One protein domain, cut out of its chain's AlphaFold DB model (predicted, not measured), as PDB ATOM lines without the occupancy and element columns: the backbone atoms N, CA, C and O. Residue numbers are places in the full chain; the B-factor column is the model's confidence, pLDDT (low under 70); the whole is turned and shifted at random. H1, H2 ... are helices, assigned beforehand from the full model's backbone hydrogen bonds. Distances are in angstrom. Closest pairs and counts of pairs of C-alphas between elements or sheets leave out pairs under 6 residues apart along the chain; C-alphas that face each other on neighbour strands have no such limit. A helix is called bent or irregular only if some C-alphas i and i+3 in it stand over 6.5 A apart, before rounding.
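This is residues 180 to 239 of the 239 residues of an uncharacterized protein of Jeongeupia sp. USM3 (UniProt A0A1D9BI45). One long helix, H2, makes the length of a hook-shaped model: residues 210 to 239, of which 210 to 237 belong to H2, stick out as a free arm. At the other end, the short helix H1 and the kinked beginning of H2 make a small body of 30 residues, spanning 27 by 16 by 8 A. The printed part has 60 residues, with two named helices in the order H1, H2 and no named strand, and its class is all helix. It is extended, with a radius of gyration of the C-alphas of 20.8 A and spans of 70 by 21 by 8 A.

Start with H2, residues 194 to 237, and look near residue 201, where it has a kink of 120 degrees. H2 is irregular: C-alphas 196 and 199 are 9.1 A apart, and its line is a rough one. With residues 195 to 196 alone it touches H1, residues 183 to 191, only at the corner by their link, and only just, with 3 pairs of C-alphas within 8 A. The closest C-alphas of the two helices, those of Asp 189 and Ala 195, are 5.1 A apart. Their lines stand at a steep tilt of 61 degrees, the same way. In H1 every O i to N i+4 pair is within hydrogen-bond range; in H2 it is 34 of 40.

Find C-alpha 194 at (-26.375, -63.208, 42.195); from there H2 goes to C-alpha 237 at (-55.850, -16.568, 48.081), 55.5 A away. H1 begins at C-alpha 183, at (-13.454, -57.484, 42.052), and measures 12.1 A from first to last C-alpha.

The two C-alphas farthest apart, those of Pro 180 and Ala 239, the chain's last residue, are 69.9 A apart. The printed part has no cut, and the link from H1 to H2 is tight. The mean pLDDT of the printed part is 91.3; look to residue 239 for the one value under 70.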
ATOM      1  N   PRO A 180     -10.523 -67.779  41.464       89.50
ATOM      2  CA  PRO A 180     -10.676 -66.465  42.064       89.50
ATOM      3  C   PRO A 180     -11.482 -65.565  41.123       89.50
ATOM      4  O   PRO A 180     -11.204 -65.464  39.926       89.50
ATOM      5  N   ILE A 181     -12.498 -64.901  41.668       91.81
ATOM      6  CA  ILE A 181     -13.307 -63.935  40.926       91.81
ATOM      7  C   ILE A 181     -12.650 -62.555  40.982       91.81
ATOM      8  O   ILE A 181     -12.110 -62.146  42.009       91.81
ATOM      9  N   SER A 182     -12.712 -61.806  39.882       95.06
ATOM     10  CA  SER A 182     -12.249 -60.418  39.883       95.06
ATOM     11  C   SER A 182     -13.174 -59.537  40.729       95.06
ATOM     12  O   SER A 182     -14.380 -59.782  40.808       95.06
ATOM     13  N   LEU A 183     -12.641 -58.455  41.309       95.38
ATOM     14  CA  LEU A 183     -13.454 -57.484  42.052       95.38
ATOM     15  C   LEU A 183     -14.573 -56.896  41.179       95.38
ATOM     16  O   LEU A 183     -15.702 -56.749  41.635       95.38
ATOM     17  N   ALA A 184     -14.282 -56.624  39.904       96.25
ATOM     18  CA  ALA A 184     -15.285 -56.171  38.943       96.25
ATOM     19  C   ALA A 184     -16.430 -57.185  38.797       96.25
ATOM     20  O   ALA A 184     -17.602 -56.803  38.771       96.25
ATOM     21  N   ARG A 185     -16.108 -58.486  38.751       93.50
ATOM     22  CA  ARG A 185     -17.120 -59.540  38.684       93.50
ATOM     23  C   ARG A 185     -17.934 -59.626  39.969       93.50
ATOM     24  O   ARG A 185     -19.154 -59.730  39.888       93.50
ATOM     25  N   LEU A 186     -17.278 -59.541  41.125       94.88
ATOM     26  CA  LEU A 186     -17.947 -59.548  42.423       94.88
ATOM     27  C   LEU A 186     -18.921 -58.371  42.561       94.88
ATOM     28  O   LEU A 186     -20.078 -58.580  42.911       94.88
ATOM     29  N   LEU A 187     -18.490 -57.150  42.229       96.44
ATOM     30  CA  LEU A 187     -19.345 -55.961  42.259       96.44
ATOM     31  C   LEU A 187     -20.566 -56.115  41.343       96.44
ATOM     32  O   LEU A 187     -21.676 -55.771  41.742       96.44
ATOM     33  N   PHE A 188     -20.388 -56.683  40.147       95.00
ATOM     34  CA  PHE A 188     -21.499 -56.973  39.238       95.00
ATOM     35  C   PHE A 188     -22.446 -58.054  39.788       95.00
ATOM     36  O   PHE A 188     -23.668 -57.931  39.693       95.00
ATOM     37  N   ASP A 189     -21.908 -59.111  40.394       94.44
ATOM     38  CA  ASP A 189     -22.712 -60.182  40.985       94.44
ATOM     39  C   ASP A 189     -23.470 -59.710  42.239       94.44
ATOM     40  O   ASP A 189     -24.591 -60.158  42.470       94.44
ATOM     41  N   ILE A 190     -22.927 -58.754  42.998       95.00
ATOM     42  CA  ILE A 190     -23.652 -58.053  44.069       95.00
ATOM     43  C   ILE A 190     -24.732 -57.146  43.474       95.00
ATOM     44  O   ILE A 190     -25.881 -57.203  43.904       95.00
ATOM     45  N   HIS A 191     -24.395 -56.348  42.456       93.44
ATOM     46  CA  HIS A 191     -25.338 -55.434  41.808       93.44
ATOM     47  C   HIS A 191     -26.558 -56.172  41.239       93.44
ATOM     48  O   HIS A 191     -27.690 -55.726  41.394       93.44
ATOM     49  N   THR A 192     -26.334 -57.338  40.631       92.31
ATOM     50  CA  THR A 192     -27.402 -58.188  40.087       92.31
ATOM     51  C   THR A 192     -28.088 -59.070  41.130       92.31
ATOM     52  O   THR A 192     -29.056 -59.740  40.787       92.31
ATOM     53  N   GLY A 193     -27.600 -59.115  42.374       93.88
ATOM     54  CA  GLY A 193     -28.116 -59.976  43.444       93.88
ATOM     55  C   GLY A 193     -27.666 -61.440  43.375       93.88
ATOM     56  O   GLY A 193     -27.985 -62.217  44.275       93.88
ATOM     57  N   LYS A 194     -26.889 -61.837  42.354       93.69
ATOM     58  CA  LYS A 194     -26.375 -63.208  42.195       93.69
ATOM     59  C   LYS A 194     -25.503 -63.637  43.378       93.69
ATOM     60  O   LYS A 194     -25.588 -64.786  43.795       93.69
ATOM     61  N   ALA A 195     -24.679 -62.737  43.912       93.06
ATOM     62  CA  ALA A 195     -23.806 -63.041  45.047       93.06
ATOM     63  C   ALA A 195     -24.579 -63.276  46.361       93.06
ATOM     64  O   ALA A 195     -24.068 -63.952  47.244       93.06
ATOM     65  N   LEU A 196     -25.796 -62.730  46.486       93.44
ATOM     66  CA  LEU A 196     -26.596 -62.773  47.716       93.44
ATOM     67  C   LEU A 196     -27.651 -63.885  47.695       93.44
ATOM     68  O   LEU A 196     -27.833 -64.577  48.689       93.44
ATOM     69  N   LEU A 197     -28.350 -64.050  46.567       94.69
ATOM     70  CA  LEU A 197     -29.481 -64.980  46.427       94.69
ATOM     71  C   LEU A 197     -29.195 -66.138  45.458       94.69
ATOM     72  O   LEU A 197     -30.058 -66.977  45.210       94.69
ATOM     73  N   GLY A 198     -27.998 -66.195  44.874       92.44
ATOM     74  CA  GLY A 198     -27.667 -67.168  43.838       92.44
ATOM     75  C   GLY A 198     -28.284 -66.824  42.480       92.44
ATOM     76  O   GLY A 198     -28.944 -65.803  42.287       92.44
ATOM     77  N   ASN A 199     -28.033 -67.667  41.478       89.19
ATOM     78  CA  ASN A 199     -28.442 -67.371  40.104       89.19
ATOM     79  C   ASN A 199     -29.957 -67.494  39.870       89.19
ATOM     80  O   ASN A 199     -30.489 -66.764  39.030       89.19
ATOM     81  N   ASP A 200     -30.625 -68.378  40.608       90.50
ATOM     82  CA  ASP A 200     -32.028 -68.732  40.368       90.50
ATOM     83  C   ASP A 200     -33.005 -67.796  41.085       90.50
ATOM     84  O   ASP A 200     -34.116 -67.585  40.603       90.50
ATOM     85  N   ALA A 201     -32.578 -67.167  42.184       93.69
ATOM     86  CA  ALA A 201     -33.407 -66.258  42.977       93.69
ATOM     87  C   ALA A 201     -33.000 -64.775  42.868       93.69
ATOM     88  O   ALA A 201     -33.643 -63.918  43.467       93.69
ATOM     89  N   LYS A 202     -31.987 -64.425  42.060       93.50
ATOM     90  CA  LYS A 202     -31.547 -63.026  41.872       93.50
ATOM     91  C   LYS A 202     -32.637 -62.068  41.367       93.50
ATOM     92  O   LYS A 202     -32.542 -60.866  41.587       93.50
ATOM     93  N   TRP A 203     -33.670 -62.582  40.698       93.69
ATOM     94  CA  TRP A 203     -34.805 -61.780  40.230       93.69
ATOM     95  C   TRP A 203     -35.564 -61.130  41.398       93.69
ATOM     96  O   TRP A 203     -35.979 -59.984  41.274       93.69
ATOM     97  N   LEU A 204     -35.643 -61.792  42.562       95.25
ATOM     98  CA  LEU A 204     -36.253 -61.231  43.775       95.25
ATOM     99  C   LEU A 204     -35.528 -59.965  44.240       95.25
ATOM    100  O   LEU A 204     -36.166 -58.990  44.627       95.25
ATOM    101  N   TRP A 205     -34.193 -59.976  44.185       95.44
ATOM    102  CA  TRP A 205     -33.369 -58.819  44.534       95.44
ATOM    103  C   TRP A 205     -33.631 -57.645  43.588       95.44
ATOM    104  O   TRP A 205     -33.893 -56.530  44.037       95.44
ATOM    105  N   ILE A 206     -33.608 -57.912  42.278       95.06
ATOM    106  CA  ILE A 206     -33.853 -56.902  41.243       95.06
ATOM    107  C   ILE A 206     -35.246 -56.287  41.417       95.06
ATOM    108  O   ILE A 206     -35.372 -55.063  41.445       95.06
ATOM    109  N   ASP A 207     -36.272 -57.121  41.593       95.88
ATOM    110  CA  ASP A 207     -37.659 -56.682  41.739       95.88
ATOM    111  C   ASP A 207     -37.865 -55.872  43.026       95.88
ATOM    112  O   ASP A 207     -38.502 -54.817  42.990       95.88
ATOM    113  N   ALA A 208     -37.283 -56.303  44.150       96.19
ATOM    114  CA  ALA A 208     -37.360 -55.574  45.415       96.19
ATOM    115  C   ALA A 208     -36.711 -54.185  45.310       96.19
ATOM    116  O   ALA A 208     -37.323 -53.183  45.690       96.19
ATOM    117  N   CYS A 209     -35.501 -54.095  44.746       96.12
ATOM    118  CA  CYS A 209     -34.819 -52.818  44.536       96.12
ATOM    119  C   CYS A 209     -35.591 -51.905  43.572       96.12
ATOM    120  O   CYS A 209     -35.763 -50.716  43.859       96.12
ATOM    121  N   ALA A 210     -36.089 -52.448  42.456       96.56
ATOM    122  CA  ALA A 210     -36.877 -51.697  41.483       96.56
ATOM    123  C   ALA A 210     -38.190 -51.183  42.093       96.56
ATOM    124  O   ALA A 210     -38.541 -50.021  41.887       96.56
ATOM    125  N   LEU A 211     -38.886 -52.002  42.888       96.75
ATOM    126  CA  LEU A 211     -40.124 -51.618  43.563       96.75
ATOM    127  C   LEU A 211     -39.887 -50.504  44.586       96.75
ATOM    128  O   LEU A 211     -40.611 -49.508  44.576       96.75
ATOM    129  N   VAL A 212     -38.857 -50.621  45.429       96.88
ATOM    130  CA  VAL A 212     -38.499 -49.571  46.397       96.88
ATOM    131  C   VAL A 212     -38.171 -48.266  45.672       96.88
ATOM    132  O   VAL A 212     -38.720 -47.216  46.012       96.88
ATOM    133  N   MET A 213     -37.332 -48.315  44.634       96.19
ATOM    134  CA  MET A 213     -36.967 -47.126  43.862       96.19
ATOM    135  C   MET A 213     -38.177 -46.515  43.141       96.19
ATOM    136  O   MET A 213     -38.317 -45.290  43.106       96.19
ATOM    137  N   LEU A 214     -39.095 -47.343  42.631       96.56
ATOM    138  CA  LEU A 214     -40.336 -46.895  42.002       96.56
ATOM    139  C   LEU A 214     -41.242 -46.180  43.012       96.56
ATOM    140  O   LEU A 214     -41.693 -45.066  42.748       96.56
ATOM    141  N   VAL A 215     -41.461 -46.771  44.190       96.62
ATOM    142  CA  VAL A 215     -42.266 -46.170  45.265       96.62
ATOM    143  C   VAL A 215     -41.668 -44.835  45.707       96.62
ATOM    144  O   VAL A 215     -42.400 -43.848  45.818       96.62
ATOM    145  N   LEU A 216     -40.350 -44.757  45.907       95.12
ATOM    146  CA  LEU A 216     -39.676 -43.511  46.288       95.12
ATOM    147  C   LEU A 216     -39.789 -42.439  45.197       95.12
ATOM    148  O   LEU A 216     -40.077 -41.279  45.493       95.12
ATOM    149  N   THR A 217     -39.636 -42.829  43.933       95.69
ATOM    150  CA  THR A 217     -39.739 -41.915  42.789       95.69
ATOM    151  C   THR A 217     -41.157 -41.360  42.635       95.69
ATOM    152  O   THR A 217     -41.342 -40.146  42.495       95.69
ATOM    153  N   LEU A 218     -42.177 -42.221  42.713       94.38
ATOM    154  CA  LEU A 218     -43.582 -41.824  42.590       94.38
ATOM    155  C   LEU A 218     -44.045 -40.983  43.783       94.38
ATOM    156  O   LEU A 218     -44.650 -39.926  43.593       94.38
ATOM    157  N   SER A 219     -43.730 -41.409  45.008       94.44
ATOM    158  CA  SER A 219     -44.104 -40.678  46.225       94.44
ATOM    159  C   SER A 219     -43.400 -39.322  46.318       94.44
ATOM    160  O   SER A 219     -44.058 -38.320  46.605       94.44
ATOM    161  N   GLY A 220     -42.106 -39.245  45.993       92.19
ATOM    162  CA  GLY A 220     -41.356 -37.988  45.938       92.19
ATOM    163  C   GLY A 220     -41.929 -37.013  44.908       92.19
ATOM    164  O   GLY A 220     -42.180 -35.845  45.224       92.19
ATOM    165  N   SER A 221     -42.233 -37.506  43.704       92.50
ATOM    166  CA  SER A 221     -42.864 -36.707  42.644       92.50
ATOM    167  C   SER A 221     -44.252 -36.212  43.056       92.50
ATOM    168  O   SER A 221     -44.585 -35.036  42.875       92.50
ATOM    169  N   TRP A 222     -45.060 -37.079  43.673       92.31
ATOM    170  CA  TRP A 222     -46.387 -36.728  44.175       92.31
ATOM    171  C   TRP A 222     -46.337 -35.660  45.273       92.31
ATOM    172  O   TRP A 222     -47.068 -34.665  45.203       92.31
ATOM    173  N   LEU A 223     -45.440 -35.809  46.252       90.44
ATOM    174  CA  LEU A 223     -45.243 -34.826  47.319       90.44
ATOM    175  C   LEU A 223     -44.787 -33.472  46.767       90.44
ATOM    176  O   LEU A 223     -45.305 -32.435  47.191       90.44
ATOM    177  N   TRP A 224     -43.878 -33.463  45.788       90.25
ATOM    178  CA  TRP A 224     -43.449 -32.236  45.119       90.25
ATOM    179  C   TRP A 224     -44.613 -31.539  44.402       90.25
ATOM    180  O   TRP A 224     -44.841 -30.341  44.607       90.25
ATOM    181  N   MET A 225     -45.416 -32.287  43.637       89.62
ATOM    182  CA  MET A 225     -46.607 -31.753  42.966       89.62
ATOM    183  C   MET A 225     -47.611 -31.171  43.968       89.62
ATOM    184  O   MET A 225     -48.121 -30.064  43.768       89.62
ATOM    185  N   ARG A 226     -47.877 -31.874  45.075       90.75
ATOM    186  CA  ARG A 226     -48.779 -31.413  46.142       90.75
ATOM    187  C   ARG A 226     -48.261 -30.139  46.811       90.75
ATOM    188  O   ARG A 226     -49.030 -29.198  47.014       90.75
ATOM    189  N   GLY A 227     -46.962 -30.080  47.107       85.62
ATOM    190  CA  GLY A 227     -46.305 -28.902  47.674       85.62
ATOM    191  C   GLY A 227     -46.401 -27.683  46.755       85.62
ATOM    192  O   GLY A 227     -46.731 -26.587  47.215       85.62
ATOM    193  N   ARG A 228     -46.197 -27.876  45.446       84.88
ATOM    194  CA  ARG A 228     -46.339 -26.813  44.441       84.88
ATOM    195  C   ARG A 228     -47.780 -26.311  44.342       84.88
ATOM    196  O   ARG A 228     -48.000 -25.107  44.419       84.88
ATOM    197  N   ARG A 229     -48.766 -27.216  44.266       86.19
ATOM    198  CA  ARG A 229     -50.199 -26.860  44.230       86.19
ATOM    199  C   ARG A 229     -50.634 -26.075  45.470       86.19
ATOM    200  O   ARG A 229     -51.365 -25.101  45.337       86.19
ATOM    201  N   ARG A 230     -50.163 -26.452  46.666       83.56
ATOM    202  CA  ARG A 230     -50.462 -25.715  47.907       83.56
ATOM    203  C   ARG A 230     -49.907 -24.290  47.873       83.56
ATOM    204  O   ARG A 230     -50.616 -23.371  48.257       83.56
ATOM    205  N   ARG A 231     -48.672 -24.100  47.393       82.38
ATOM    206  CA  ARG A 231     -48.063 -22.763  47.265       82.38
ATOM    207  C   ARG A 231     -48.817 -21.877  46.277       82.38
ATOM    208  O   ARG A 231     -49.059 -20.722  46.591       82.38
ATOM    209  N   VAL A 232     -49.229 -22.428  45.133       82.19
ATOM    210  CA  VAL A 232     -50.024 -21.693  44.135       82.19
ATOM    211  C   VAL A 232     -51.382 -21.276  44.706       82.19
ATOM    212  O   VAL A 232     -51.744 -20.115  44.585       82.19
ATOM    213  N   ARG A 233     -52.097 -22.177  45.397       84.94
ATOM    214  CA  ARG A 233     -53.387 -21.847  46.034       84.94
ATOM    215  C   ARG A 233     -53.267 -20.757  47.098       84.94
ATOM    216  O   ARG A 233     -54.110 -19.878  47.155       84.94
ATOM    217  N   LEU A 234     -52.227 -20.814  47.933       86.12
ATOM    218  CA  LEU A 234     -51.983 -19.785  48.947       86.12
ATOM    219  C   LEU A 234     -51.631 -18.433  48.313       86.12
ATOM    220  O   LEU A 234     -52.076 -17.413  48.814       86.12
ATOM    221  N   ALA A 235     -50.877 -18.425  47.209       80.62
ATOM    222  CA  ALA A 235     -50.582 -17.200  46.467       80.62
ATOM    223  C   ALA A 235     -51.835 -16.603  45.805       80.62
ATOM    224  O   ALA A 235     -51.994 -15.392  45.809       80.62
ATOM    225  N   GLN A 236     -52.737 -17.445  45.286       81.38
ATOM    226  CA  GLN A 236     -54.019 -17.014  44.714       81.38
ATOM    227  C   GLN A 236     -55.005 -16.494  45.766       81.38
ATOM    228  O   GLN A 236     -55.789 -15.616  45.453       81.38
ATOM    229  N   ALA A 237     -54.990 -17.033  46.988       79.31
ATOM    230  CA  ALA A 237     -55.850 -16.568  48.081       79.31
ATOM    231  C   ALA A 237     -55.335 -15.290  48.772       79.31
ATOM    232  O   ALA A 237     -56.051 -14.708  49.579       79.31
ATOM    233  N   ALA A 238     -54.084 -14.903  48.510       75.94
ATOM    234  CA  ALA A 238     -53.450 -13.700  49.049       75.94
ATOM    235  C   ALA A 238     -53.422 -12.525  48.049       75.94
ATOM    236  O   ALA A 238     -52.911 -11.463  48.397       75.94
ATOM    237  N   ALA A 239     -53.915 -12.742  46.825       67.31
ATOM    238  CA  ALA A 239     -54.077 -11.748  45.765       67.31
ATOM    239  C   ALA A 239     -55.553 -11.355  45.654       67.31
ATOM    240  O   ALA A 239     -55.808 -10.170  45.356       67.31
TER     241      ALA A 239